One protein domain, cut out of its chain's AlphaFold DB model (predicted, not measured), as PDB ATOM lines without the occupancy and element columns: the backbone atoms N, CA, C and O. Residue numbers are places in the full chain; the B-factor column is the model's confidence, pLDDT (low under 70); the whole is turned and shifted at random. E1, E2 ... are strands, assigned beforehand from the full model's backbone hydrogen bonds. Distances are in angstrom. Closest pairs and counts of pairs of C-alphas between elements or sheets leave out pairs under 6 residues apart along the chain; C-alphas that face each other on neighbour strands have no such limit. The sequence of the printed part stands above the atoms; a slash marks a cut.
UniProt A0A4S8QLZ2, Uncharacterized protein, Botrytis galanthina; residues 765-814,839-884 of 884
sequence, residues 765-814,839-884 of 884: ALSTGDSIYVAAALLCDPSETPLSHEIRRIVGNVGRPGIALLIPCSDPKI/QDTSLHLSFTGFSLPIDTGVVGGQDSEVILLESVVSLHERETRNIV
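Overview. This is residues 765 to 814 and 839 to 884 of the 884 residues of an uncharacterized protein of Botrytis galanthina (UniProt A0A4S8QLZ2). One strongly twisted, curled sheet of six strands: the long hairpin of E5 and E6 makes the longest axis, and the short strands E4, E1, E2 and E3 carry the sheet on from one part of E6. The printed part has 96 residues, no named helix and strands E1 to E6 along the chain; the sheet's order is E3 E2 E1 E4 E6 E5, mixed. The class is all strand, though under half of the residues, 46, are in named elements. It is only just loose, close to compact, with a radius of gyration of the C-alphas of 15.4 A, and spans 50 by 29 by 23 A.

Arrangement. Start at edge strand E5, residues 841 to 854, which bends by 67 degrees at residue 850. E6, residues 866 to 877, forms an antiparallel hairpin with it at 162 degrees; N 844 and O 874 are 2.9 A apart. Beside E6 find E4, residues 803 to 808, parallel at 48 degrees, with N 805 and O 867 2.8 A apart. E1, residues 765 to 768, is antiparallel to E4, with N 767 and O 804 2.8 A apart. E2, residues 771 to 775, forms a hairpin with E1, N 766 and O 773 2.8 A apart. The other edge strand, E3, residues 791 to 795, forms a hairpin with E2, N 794 and O 772 2.8 A apart. E1, E2 and E3 are a meander, each strand the antiparallel neighbour of the one before; with E4, antiparallel neighbour of E1, they make a Greek key.

Along the chain. Find C-alpha 765 at (148.012, 80.547, 105.995), where E1 begins its 10.1 A. E2 runs 13.1 A, E3 13.4 A, E4 16.2 A and E5 34.9 A. E6 runs 33.9 A to C-alpha 877 at (166.315, 84.303, 91.634).

Size, cuts and confidence. The C-alphas farthest apart, Val 859 and Glu 879, are 50.9 A apart. Residues 815 to 838 are not printed; C-alphas 814 and 839 are 22.4 A apart across the cut. The links E2 to E3 and E5 to E6 are long. Mean pLDDT of the printed part is 70.5; 42 residues are under 70, among them 857 to 865 and 874 to 884.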
ATOM      1  N   ALA A 765     147.919  79.383 105.124       90.44
ATOM      2  CA  ALA A 765     148.012  80.547 105.995       90.44
ATOM      3  C   ALA A 765     146.643  81.211 106.236       90.44
ATOM      4  O   ALA A 765     145.735  81.100 105.417       90.44
ATOM      5  N   LEU A 766     146.508  81.946 107.337       91.69
ATOM      6  CA  LEU A 766     145.326  82.714 107.723       91.69
ATOM      7  C   LEU A 766     145.739  84.168 107.965       91.69
ATOM      8  O   LEU A 766     146.560  84.433 108.839       91.69
ATOM      9  N   SER A 767     145.168  85.113 107.218       85.12
ATOM     10  CA  SER A 767     145.381  86.548 107.425       85.12
ATOM     11  C   SER A 767     144.179  87.177 108.127       85.12
ATOM     12  O   SER A 767     143.037  86.993 107.703       85.12
ATOM     13  N   THR A 768     144.438  87.899 109.218       81.31
ATOM     14  CA  THR A 768     143.434  88.612 110.017       81.31
ATOM     15  C   THR A 768     144.070  89.809 110.726       81.31
ATOM     16  O   THR A 768     145.173  89.714 111.266       81.31
ATOM     17  N   GLY A 769     143.396  90.962 110.717       72.31
ATOM     18  CA  GLY A 769     143.899  92.189 111.345       72.31
ATOM     19  C   GLY A 769     145.212  92.690 110.725       72.31
ATOM     20  O   GLY A 769     145.216  93.196 109.608       72.31
ATOM     21  N   ASP A 770     146.308  92.591 111.475       66.06
ATOM     22  CA  ASP A 770     147.691  92.903 111.069       66.06
ATOM     23  C   ASP A 770     148.592  91.656 111.034       66.06
ATOM     24  O   ASP A 770     149.816  91.774 111.073       66.06
ATOM     25  N   SER A 771     148.004  90.462 111.076       75.25
ATOM     26  CA  SER A 771     148.729  89.212 111.276       75.25
ATOM     27  C   SER A 771     148.473  88.238 110.131       75.25
ATOM     28  O   SER A 771     147.331  88.044 109.706       75.25
ATOM     29  N   ILE A 772     149.534  87.571 109.674       79.94
ATOM     30  CA  ILE A 772     149.452  86.383 108.822       79.94
ATOM     31  C   ILE A 772     150.006  85.203 109.618       79.94
ATOM     32  O   ILE A 772     151.189  85.143 109.943       79.94
ATOM     33  N   TYR A 773     149.130  84.267 109.947       89.44
ATOM     34  CA  TYR A 773     149.455  83.010 110.602       89.44
ATOM     35  C   TYR A 773     149.773  81.984 109.520       89.44
ATOM     36  O   TYR A 773     148.894  81.661 108.729       89.44
ATOM     37  N   VAL A 774     151.007  81.495 109.439       87.44
ATOM     38  CA  VAL A 774     151.473  80.617 108.352       87.44
ATOM     39  C   VAL A 774     151.913  79.274 108.928       87.44
ATOM     40  O   VAL A 774     152.545  79.229 109.983       87.44
ATOM     41  N   ALA A 775     151.594  78.176 108.240       88.81
ATOM     42  CA  ALA A 775     152.112  76.857 108.591       88.81
ATOM     43  C   ALA A 775     153.652  76.867 108.543       88.81
ATOM     44  O   ALA A 775     154.231  77.247 107.526       88.81
ATOM     45  N   ALA A 776     154.322  76.441 109.617       85.62
ATOM     46  CA  ALA A 776     155.771  76.613 109.766       85.62
ATOM     47  C   ALA A 776     156.586  75.926 108.659       85.62
ATOM     48  O   ALA A 776     157.619  76.445 108.256       85.62
ATOM     49  N   ALA A 777     156.070  74.833 108.088       81.31
ATOM     50  CA  ALA A 777     156.648  74.142 106.931       81.31
ATOM     51  C   ALA A 777     156.800  75.004 105.655       81.31
ATOM     52  O   ALA A 777     157.461  74.566 104.722       81.31
ATOM     53  N   LEU A 778     156.202  76.202 105.588       77.19
ATOM     54  CA  LEU A 778     156.450  77.183 104.517       77.19
ATOM     55  C   LEU A 778     157.542  78.214 104.855       77.19
ATOM     56  O   LEU A 778     157.917  78.995 103.987       77.19
ATOM     57  N   LEU A 779     157.985  78.273 106.113       76.69
ATOM     58  CA  LEU A 779     158.913  79.282 106.643       76.69
ATOM     59  C   LEU A 779     160.257  78.685 107.085       76.69
ATOM     60  O   LEU A 779     161.250  79.406 107.169       76.69
ATOM     61  N   CYS A 780     160.247  77.397 107.423       73.12
ATOM     62  CA  CYS A 780     161.404  76.575 107.743       73.12
ATOM     63  C   CYS A 780     162.281  76.305 106.517       73.12
ATOM     64  O   CYS A 780     161.793  76.263 105.386       73.12
ATOM     65  N   ASP A 781     163.564  76.053 106.769       68.50
ATOM     66  CA  ASP A 781     164.465  75.477 105.772       68.50
ATOM     67  C   ASP A 781     163.984  74.060 105.369       68.50
ATOM     68  O   ASP A 781     163.468  73.339 106.227       68.50
ATOM     69  N   PRO A 782     164.146  73.607 104.109       67.25
ATOM     70  CA  PRO A 782     163.752  72.256 103.689       67.25
ATOM     71  C   PRO A 782     164.420  71.096 104.451       67.25
ATOM     72  O   PRO A 782     163.929  69.968 104.380       67.25
ATOM     73  N   SER A 783     165.535  71.343 105.145       71.19
ATOM     74  CA  SER A 783     166.199  70.384 106.039       71.19
ATOM     75  C   SER A 783     165.616  70.356 107.459       71.19
ATOM     76  O   SER A 783     165.800  69.368 108.175       71.19
ATOM     77  N   GLU A 784     164.874  71.390 107.867       75.88
ATOM     78  CA  GLU A 784     164.122  71.397 109.119       75.88
ATOM     79  C   GLU A 784     162.817  70.602 108.975       75.88
ATOM     80  O   GLU A 784     162.080  70.709 107.996       75.88
ATOM     81  N   THR A 785     162.470  69.845 110.015       80.06
ATOM     82  CA  THR A 785     161.187  69.138 110.110       80.06
ATOM     83  C   THR A 785     160.336  69.745 111.232       80.06
ATOM     84  O   THR A 785     160.335  69.202 112.343       80.06
ATOM     85  N   PRO A 786     159.636  70.875 110.991       82.06
ATOM     86  CA  PRO A 786     158.739  71.471 111.979       82.06
ATOM     87  C   PRO A 786     157.584  70.529 112.323       82.06
ATOM     88  O   PRO A 786     157.238  69.624 111.553       82.06
ATOM     89  N   LEU A 787     156.940  70.751 113.473       80.19
ATOM     90  CA  LEU A 787     155.777  69.941 113.845       80.19
ATOM     91  C   LEU A 787     154.651  70.150 112.821       80.19
ATOM     92  O   LEU A 787     154.417  71.256 112.339       80.19
ATOM     93  N   SER A 788     153.903  69.093 112.501       75.00
ATOM     94  CA  SER A 788     152.873  69.134 111.446       75.00
ATOM     95  C   SER A 788     151.748  70.148 111.703       75.00
ATOM     96  O   SER A 788     151.077  70.576 110.762       75.00
ATOM     97  N   HIS A 789     151.556  70.534 112.966       78.06
ATOM     98  CA  HIS A 789     150.610  71.539 113.453       78.06
ATOM     99  C   HIS A 789     151.270  72.878 113.832       78.06
ATOM    100  O   HIS A 789     150.595  73.757 114.365       78.06
ATOM    101  N   GLU A 790     152.572  73.042 113.595       86.25
ATOM    102  CA  GLU A 790     153.299  74.267 113.914       86.25
ATOM    103  C   GLU A 790     152.845  75.415 113.004       86.25
ATOM    104  O   GLU A 790     152.806  75.300 111.775       86.25
ATOM    105  N   ILE A 791     152.507  76.542 113.624       90.31
ATOM    106  CA  ILE A 791     152.097  77.778 112.961       90.31
ATOM    107  C   ILE A 791     152.957  78.892 113.554       90.31
ATOM    108  O   ILE A 791     153.136  78.947 114.770       90.31
ATOM    109  N   ARG A 792     153.477  79.782 112.705       85.56
ATOM    110  CA  ARG A 792     154.206  80.988 113.124       85.56
ATOM    111  C   ARG A 792     153.444  82.230 112.665       85.56
ATOM    112  O   ARG A 792     152.675  82.182 111.702       85.56
ATOM    113  N   ARG A 793     153.645  83.348 113.362       79.25
ATOM    114  CA  ARG A 793     153.032  84.643 113.038       79.25
ATOM    115  C   ARG A 793     154.014  85.526 112.272       79.25
ATOM    116  O   ARG A 793     155.127  85.738 112.736       79.25
ATOM    117  N   ILE A 794     153.556  86.102 111.166       71.38
ATOM    118  CA  ILE A 794     154.206  87.197 110.437       71.38
ATOM    119  C   ILE A 794     153.350  88.458 110.614       71.38
ATOM    120  O   ILE A 794     152.118  88.379 110.626       71.38
ATOM    121  N   VAL A 795     153.984  89.623 110.763       66.06
ATOM    122  CA  VAL A 795     153.289  90.921 110.772       66.06
ATOM    123  C   VAL A 795     152.980  91.328 109.329       66.06
ATOM    124  O   VAL A 795     153.882  91.418 108.501       66.06
ATOM    125  N   GLY A 796     151.705  91.555 109.019       57.12
ATOM    126  CA  GLY A 796     151.220  91.922 107.689       57.12
ATOM    127  C   GLY A 796     149.746  91.567 107.464       57.12
ATOM    128  O   GLY A 796     149.134  90.816 108.220       57.12
ATOM    129  N   ASN A 797     149.158  92.089 106.390       66.56
ATOM    130  CA  ASN A 797     147.808  91.746 105.936       66.56
ATOM    131  C   ASN A 797     147.815  91.644 104.403       66.56
ATOM    132  O   ASN A 797     148.516  92.396 103.732       66.56
ATOM    133  N   VAL A 798     147.009  90.741 103.843       65.88
ATOM    134  CA  VAL A 798     146.772  90.606 102.393       65.88
ATOM    135  C   VAL A 798     145.894  91.718 101.780       65.88
ATOM    136  O   VAL A 798     145.510  91.631 100.615       65.88
ATOM    137  N   GLY A 799     145.558  92.754 102.553       57.38
ATOM    138  CA  GLY A 799     144.805  93.933 102.119       57.38
ATOM    139  C   GLY A 799     143.301  93.701 101.947       57.38
ATOM    140  O   GLY A 799     142.667  94.428 101.183       57.38
ATOM    141  N   ARG A 800     142.723  92.686 102.607       63.03
ATOM    142  CA  ARG A 800     141.308  92.305 102.438       63.03
ATOM    143  C   ARG A 800     140.465  92.450 103.712       63.03
ATOM    144  O   ARG A 800     141.017  92.396 104.811       63.03
ATOM    145  N   PRO A 801     139.131  92.601 103.565       60.47
ATOM    146  CA  PRO A 801     138.199  92.533 104.681       60.47
ATOM    147  C   PRO A 801     138.178  91.193 105.419       60.47
ATOM    148  O   PRO A 801     138.483  90.153 104.837       60.47
ATOM    149  N   GLY A 802     137.758  91.240 106.687       73.75
ATOM    150  CA  GLY A 802     137.482  90.055 107.499       73.75
ATOM    151  C   GLY A 802     138.693  89.140 107.708       73.75
ATOM    152  O   GLY A 802     139.762  89.595 108.123       73.75
ATOM    153  N   ILE A 803     138.505  87.841 107.457       85.75
ATOM    154  CA  ILE A 803     139.544  86.808 107.564       85.75
ATOM    155  C   ILE A 803     139.776  86.165 106.196       85.75
ATOM    156  O   ILE A 803     138.869  85.558 105.626       85.75
ATOM    157  N   ALA A 804     141.015  86.220 105.705       88.12
ATOM    158  CA  ALA A 804     141.418  85.555 104.470       88.12
ATOM    159  C   ALA A 804     142.167  84.247 104.766       88.12
ATOM    160  O   ALA A 804     143.283  84.246 105.285       88.12
ATOM    161  N   LEU A 805     141.551  83.124 104.407       92.94
ATOM    162  CA  LEU A 805     142.127  81.786 104.443       92.94
ATOM    163  C   LEU A 805     142.868  81.530 103.128       92.94
ATOM    164  O   LEU A 805     142.252  81.318 102.083       92.94
ATOM    165  N   LEU A 806     144.196  81.577 103.166       89.50
ATOM    166  CA  LEU A 806     145.037  81.395 101.990       89.50
ATOM    167  C   LEU A 806     145.158  79.903 101.678       89.50
ATOM    168  O   LEU A 806     145.640  79.121 102.506       89.50
ATOM    169  N   ILE A 807     144.737  79.523 100.474       90.81
ATOM    170  CA  ILE A 807     144.851  78.162  99.940       90.81
ATOM    171  C   ILE A 807     145.815  78.150  98.745       90.81
ATOM    172  O   ILE A 807     145.862  79.136  98.002       90.81
ATOM    173  N   PRO A 808     146.594  77.072  98.543       85.00
ATOM    174  CA  PRO A 808     147.433  76.930  97.363       85.00
ATOM    175  C   PRO A 808     146.570  76.751  96.111       85.00
ATOM    176  O   PRO A 808     145.423  76.303  96.187       85.00
ATOM    177  N   CYS A 809     147.142  77.067  94.952       78.88
ATOM    178  CA  CYS A 809     146.488  76.833  93.667       78.88
ATOM    179  C   CYS A 809     146.233  75.345  93.412       78.88
ATOM    180  O   CYS A 809     147.061  74.495  93.742       78.88
ATOM    181  N   SER A 810     145.104  75.052  92.763       72.62
ATOM    182  CA  SER A 810     144.661  73.673  92.493       72.62
ATOM    183  C   SER A 810     145.603  72.885  91.568       72.62
ATOM    184  O   SER A 810     145.697  71.665  91.683       72.62
ATOM    185  N   ASP A 811     146.300  73.581  90.665       73.75
ATOM    186  CA  ASP A 811     147.324  73.038  89.765       73.75
ATOM    187  C   ASP A 811     148.598  73.896  89.907       73.75
ATOM    188  O   ASP A 811     148.708  74.954  89.274       73.75
ATOM    189  N   PRO A 812     149.534  73.540  90.810       69.25
ATOM    190  CA  PRO A 812     150.779  74.277  90.955       69.25
ATOM    191  C   PRO A 812     151.610  74.131  89.679       69.25
ATOM    192  O   PRO A 812     151.783  73.032  89.150       69.25
ATOM    193  N   LYS A 813     152.185  75.237  89.196       64.75
ATOM    194  CA  LYS A 813     153.101  75.211  88.051       64.75
ATOM    195  C   LYS A 813     154.372  74.454  88.427       64.75
ATOM    196  O   LYS A 813     155.322  75.037  88.919       64.75
ATOM    197  N   ILE A 814     154.410  73.153  88.183       65.88
ATOM    198  CA  ILE A 814     155.626  72.357  88.341       65.88
ATOM    199  C   ILE A 814     156.348  72.335  86.994       65.88
ATOM    200  O   ILE A 814     155.753  71.999  85.965       65.88
ATOM    201  N   GLN A 839     170.767  83.114  99.058       55.50
ATOM    202  CA  GLN A 839     170.788  84.526  99.494       55.50
ATOM    203  C   GLN A 839     170.129  85.503  98.506       55.50
ATOM    204  O   GLN A 839     169.480  86.460  98.922       55.50
ATOM    205  N   ASP A 840     170.261  85.245  97.202       55.50
ATOM    206  CA  ASP A 840     169.650  86.031  96.120       55.50
ATOM    207  C   ASP A 840     168.305  85.442  95.625       55.50
ATOM    208  O   ASP A 840     167.830  85.782  94.536       55.50
ATOM    209  N   THR A 841     167.679  84.555  96.413       56.62
ATOM    210  CA  THR A 841     166.386  83.917  96.115       56.62
ATOM    211  C   THR A 841     165.260  84.476  96.993       56.62
ATOM    212  O   THR A 841     165.380  84.545  98.215       56.62
ATOM    213  N   SER A 842     164.119  84.833  96.397       57.34
ATOM    214  CA  SER A 842     162.941  85.352  97.104       57.34
ATOM    215  C   SER A 842     161.654  84.580  96.791       57.34
ATOM    216  O   SER A 842     161.370  84.201  95.651       57.34
ATOM    217  N   LEU A 843     160.812  84.398  97.817       61.22
ATOM    218  CA  LEU A 843     159.427  83.951  97.653       61.22
ATOM    219  C   LEU A 843     158.485  85.149  97.526       61.22
ATOM    220  O   LEU A 843     158.449  86.029  98.384       61.22
ATOM    221  N   HIS A 844     157.661  85.142  96.479       63.34
ATOM    222  CA  HIS A 844     156.637  86.158  96.246       63.34
ATOM    223  C   HIS A 844     155.236  85.553  96.365       63.34
ATOM    224  O   HIS A 844     154.871  84.656  95.605       63.34
ATOM    225  N   LEU A 845     154.438  86.080  97.299       68.38
ATOM    226  CA  LEU A 845     153.018  85.762  97.436       68.38
ATOM    227  C   LEU A 845     152.190  86.634  96.481       68.38
ATOM    228  O   LEU A 845     152.303  87.860  96.473       68.38
ATOM    229  N   SER A 846     151.326  86.004  95.691       66.19
ATOM    230  CA  SER A 846     150.359  86.671  94.816       66.19
ATOM    231  C   SER A 846     149.024  85.920  94.806       66.19
ATOM    232  O   SER A 846     148.919  84.822  95.347       66.19
ATOM    233  N   PHE A 847     147.979  86.516  94.231       77.94
ATOM    234  CA  PHE A 847     146.615  85.976  94.268       77.94
ATOM    235  C   PHE A 847     146.078  85.809  92.848       77.94
ATOM    236  O   PHE A 847     146.254  86.705  92.021       77.94
ATOM    237  N   THR A 848     145.392  84.698  92.567       70.62
ATOM    238  CA  THR A 848     144.824  84.426  91.228       70.62
ATOM    239  C   THR A 848     143.597  85.287  90.917       70.62
ATOM    240  O   THR A 848     143.192  85.408  89.764       70.62
ATOM    241  N   GLY A 849     143.006  85.892  91.951       67.19
ATOM    242  CA  GLY A 849     141.730  86.601  91.892       67.19
ATOM    243  C   GLY A 849     140.539  85.735  92.307       67.19
ATOM    244  O   GLY A 849     139.489  86.293  92.620       67.19
ATOM    245  N   PHE A 850     140.695  84.408  92.392       74.94
ATOM    246  CA  PHE A 850     139.656  83.530  92.926       74.94
ATOM    247  C   PHE A 850     139.474  83.754  94.432       74.94
ATOM    248  O   PHE A 850     140.419  83.638  95.218       74.94
ATOM    249  N   SER A 851     138.237  84.041  94.838       81.06
ATOM    250  CA  SER A 851     137.837  84.111  96.243       81.06
ATOM    251  C   SER A 851     136.453  83.508  96.453       81.06
ATOM    252  O   SER A 851     135.526  83.846  95.716       81.06
ATOM    253  N   LEU A 852     136.307  82.670  97.479       84.12
ATOM    254  CA  LEU A 852     135.059  81.994  97.841       84.12
ATOM    255  C   LEU A 852     134.689  82.333  99.297       84.12
ATOM    256  O   LEU A 852     135.445  81.955 100.193       84.12
ATOM    257  N   PRO A 853     133.568  83.027  99.568       84.19
ATOM    258  CA  PRO A 853     133.116  83.258 100.937       84.19
ATOM    259  C   PRO A 853     132.669  81.951 101.607       84.19
ATOM    260  O   PRO A 853     132.039  81.098 100.981       84.19
ATOM    261  N   ILE A 854     132.984  81.815 102.893       84.38
ATOM    262  CA  ILE A 854     132.478  80.765 103.778       84.38
ATOM    263  C   ILE A 854     131.312  81.343 104.580       84.38
ATOM    264  O   ILE A 854     131.447  82.393 105.205       84.38
ATOM    265  N   ASP A 855     130.187  80.627 104.607       78.50
ATOM    266  CA  ASP A 855     129.081  80.946 105.510       78.50
ATOM    267  C   ASP A 855     129.505  80.712 106.970       78.50
ATOM    268  O   ASP A 855     129.782  79.587 107.395       78.50
ATOM    269  N   THR A 856     129.581  81.797 107.740       72.69
ATOM    270  CA  THR A 856     129.912  81.781 109.171       72.69
ATOM    271  C   THR A 856     128.685  81.576 110.062       72.69
ATOM    272  O   THR A 856     128.837  81.390 111.270       72.69
ATOM    273  N   GLY A 857     127.471  81.605 109.498       63.59
ATOM    274  CA  GLY A 857     126.202  81.597 110.228       63.59
ATOM    275  C   GLY A 857     125.857  82.925 110.916       63.59
ATOM    276  O   GLY A 857     124.833  83.007 111.595       63.59
ATOM    277  N   VAL A 858     126.688  83.966 110.759       57.75
ATOM    278  CA  VAL A 858     126.486  85.293 111.358       57.75
ATOM    279  C   VAL A 858     125.853  86.228 110.327       57.75
ATOM    280  O   VAL A 858     126.504  86.675 109.386       57.75
ATOM    281  N   VAL A 859     124.572  86.551 110.508       47.00
ATOM    282  CA  VAL A 859     123.830  87.431 109.595       47.00
ATOM    283  C   VAL A 859     123.982  88.895 110.020       47.00
ATOM    284  O   VAL A 859     123.614  89.260 111.133       47.00
ATOM    285  N   GLY A 860     124.465  89.748 109.110       41.69
ATOM    286  CA  GLY A 860     124.455  91.213 109.262       41.69
ATOM    287  C   GLY A 860     125.769  91.872 109.703       41.69
ATOM    288  O   GLY A 860     125.820  93.097 109.790       41.69
ATOM    289  N   GLY A 861     126.840  91.110 109.943       47.28
ATOM    290  CA  GLY A 861     128.170  91.664 110.212       47.28
ATOM    291  C   GLY A 861     129.012  91.818 108.940       47.28
ATOM    292  O   GLY A 861     129.357  90.830 108.301       47.28
ATOM    293  N   GLN A 862     129.400  93.049 108.593       40.50
ATOM    294  CA  GLN A 862     130.316  93.324 107.467       40.50
ATOM    295  C   GLN A 862     131.802  93.107 107.815       40.50
ATOM    296  O   GLN A 862     132.630  92.969 106.923       40.50
ATOM    297  N   ASP A 863     132.149  93.046 109.107       46.06
ATOM    298  CA  ASP A 863     133.498  92.689 109.582       46.06
ATOM    299  C   ASP A 863     133.714  91.158 109.671       46.06
ATOM    300  O   ASP A 863     134.839  90.717 109.904       46.06
ATOM    301  N   SER A 864     132.657  90.345 109.527       52.41
ATOM    302  CA  SER A 864     132.648  88.902 109.837       52.41
ATOM    303  C   SER A 864     132.689  87.976 108.613       52.41
ATOM    304  O   SER A 864     132.368  86.792 108.721       52.41
ATOM    305  N   GLU A 865     133.087  88.492 107.450       68.94
ATOM    306  CA  GLU A 865     133.309  87.670 106.259       68.94
ATOM    307  C   GLU A 865     134.590  86.833 106.402       68.94
ATOM    308  O   GLU A 865     135.675  87.348 106.682       68.94
ATOM    309  N   VAL A 866     134.470  85.523 106.181       84.38
ATOM    310  CA  VAL A 866     135.615  84.623 106.002       84.38
ATOM    311  C   VAL A 866     135.669  84.245 104.535       84.38
ATOM    312  O   VAL A 866     134.679  83.771 103.985       84.38
ATOM    313  N   ILE A 867     136.822  84.423 103.899       87.25
ATOM    314  CA  ILE A 867     137.021  84.093 102.487       87.25
ATOM    315  C   ILE A 867     138.155  83.085 102.325       87.25
ATOM    316  O   ILE A 867     139.217  83.232 102.921       87.25
ATOM    317  N   LEU A 868     137.955  82.083 101.478       88.19
ATOM    318  CA  LEU A 868     139.042  81.300 100.898       88.19
ATOM    319  C   LEU A 868     139.630  82.111  99.743       88.19
ATOM    320  O   LEU A 868     138.888  82.527  98.854       88.19
ATOM    321  N   LEU A 869     140.941  82.348  99.761       84.44
ATOM    322  CA  LEU A 869     141.663  83.134  98.762       84.44
ATOM    323  C   LEU A 869     142.743  82.267  98.112       84.44
ATOM    324  O   LEU A 869     143.719  81.877  98.761       84.44
ATOM    325  N   GLU A 870     142.578  81.971  96.822       85.50
ATOM    326  CA  GLU A 870     143.569  81.186  96.091       85.50
ATOM    327  C   GLU A 870     144.837  82.015  95.863       85.50
ATOM    328  O   GLU A 870     144.817  83.146  95.361       85.50
ATOM    329  N   SER A 871     145.949  81.434  96.296       81.31
ATOM    330  CA  SER A 871     147.228  82.104  96.452       81.31
ATOM    331  C   SER A 871     148.326  81.326  95.726       81.31
ATOM    332  O   SER A 871     148.422  80.100  95.819       81.31
ATOM    333  N   VAL A 872     149.167  82.058  95.002       75.62
ATOM    334  CA  VAL A 872     150.363  81.573  94.311       75.62
ATOM    335  C   VAL A 872     151.575  82.014  95.121       75.62
ATOM    336  O   VAL A 872     151.716  83.200  95.423       75.62
ATOM    337  N   VAL A 873     152.472  81.081  95.415       72.31
ATOM    338  CA  VAL A 873     153.828  81.382  95.877       72.31
ATOM    339  C   VAL A 873     154.769  81.087  94.709       72.31
ATOM    340  O   VAL A 873     154.788  79.958  94.228       72.31
ATOM    341  N   SER A 874     155.497  82.097  94.225       67.69
ATOM    342  CA  SER A 874     156.471  81.967  93.124       67.69
ATOM    343  C   SER A 874     157.898  82.201  93.613       67.69
ATOM    344  O   SER A 874     158.098  83.055  94.484       67.69
ATOM    345  N   LEU A 875     158.865  81.500  93.018       65.88
ATOM    346  CA  LEU A 875     160.286  81.579  93.368       65.88
ATOM    347  C   LEU A 875     161.038  82.441  92.346       65.88
ATOM    348  O   LEU A 875     161.030  82.148  91.145       65.88
ATOM    349  N   HIS A 876     161.702  83.491  92.824       57.78
ATOM    350  CA  HIS A 876     162.505  84.402  92.006       57.78
ATOM    351  C   HIS A 876     163.968  84.314  92.423       57.78
ATOM    352  O   HIS A 876     164.269  84.362  93.609       57.78
ATOM    353  N   GLU A 877     164.866  84.204  91.449       54.44
ATOM    354  CA  GLU A 877     166.315  84.303  91.634       54.44
ATOM    355  C   GLU A 877     166.799  85.533  90.866       54.44
ATOM    356  O   GLU A 877     166.360  85.792  89.741       54.44
ATOM    357  N   ARG A 878     167.692  86.311  91.472       44.69
ATOM    358  CA  ARG A 878     168.059  87.657  91.010       44.69
ATOM    359  C   ARG A 878     168.591  87.750  89.574       44.69
ATOM    360  O   ARG A 878     168.431  88.798  88.945       44.69
ATOM    361  N   GLU A 879     169.200  86.690  89.040       40.38
ATOM    362  CA  GLU A 879     169.800  86.692  87.695       40.38
ATOM    363  C   GLU A 879     168.931  86.040  86.601       40.38
ATOM    364  O   GLU A 879     169.215  86.223  85.412       40.38
ATOM    365  N   THR A 880     167.839  85.339  86.942       40.47
ATOM    366  CA  THR A 880     166.982  84.668  85.949       40.47
ATOM    367  C   THR A 880     165.500  85.044  86.063       40.47
ATOM    368  O   THR A 880     164.857  84.956  87.106       40.47
ATOM    369  N   ARG A 881     164.902  85.467  84.937       36.69
ATOM    370  CA  ARG A 881     163.468  85.801  84.868       36.69
ATOM    371  C   ARG A 881     162.605  84.547  85.040       36.69
ATOM    372  O   ARG A 881     162.391  83.836  84.060       36.69
ATOM    373  N   ASN A 882     162.027  84.400  86.234       34.31
ATOM    374  CA  ASN A 882     161.094  83.354  86.672       34.31
ATOM    375  C   ASN A 882     161.671  81.930  86.595       34.31
ATOM    376  O   ASN A 882     161.772  81.351  85.513       34.31
ATOM    377  N   ILE A 883     161.942  81.323  87.754       41.75
ATOM    378  CA  ILE A 883     162.314  79.903  87.822       41.75
ATOM    379  C   ILE A 883     161.062  79.015  87.872       41.75
ATOM    380  O   ILE A 883     160.989  78.053  87.098       41.75
ATOM    381  N   VAL A 884     160.076  79.363  88.717       37.69
ATOM    382  CA  VAL A 884     158.725  78.758  88.792       37.69
ATOM    383  C   VAL A 884     157.672  79.790  89.222       37.69
ATOM    384  O   VAL A 884     157.837  80.383  90.315       37.69
TER     385      VAL A 884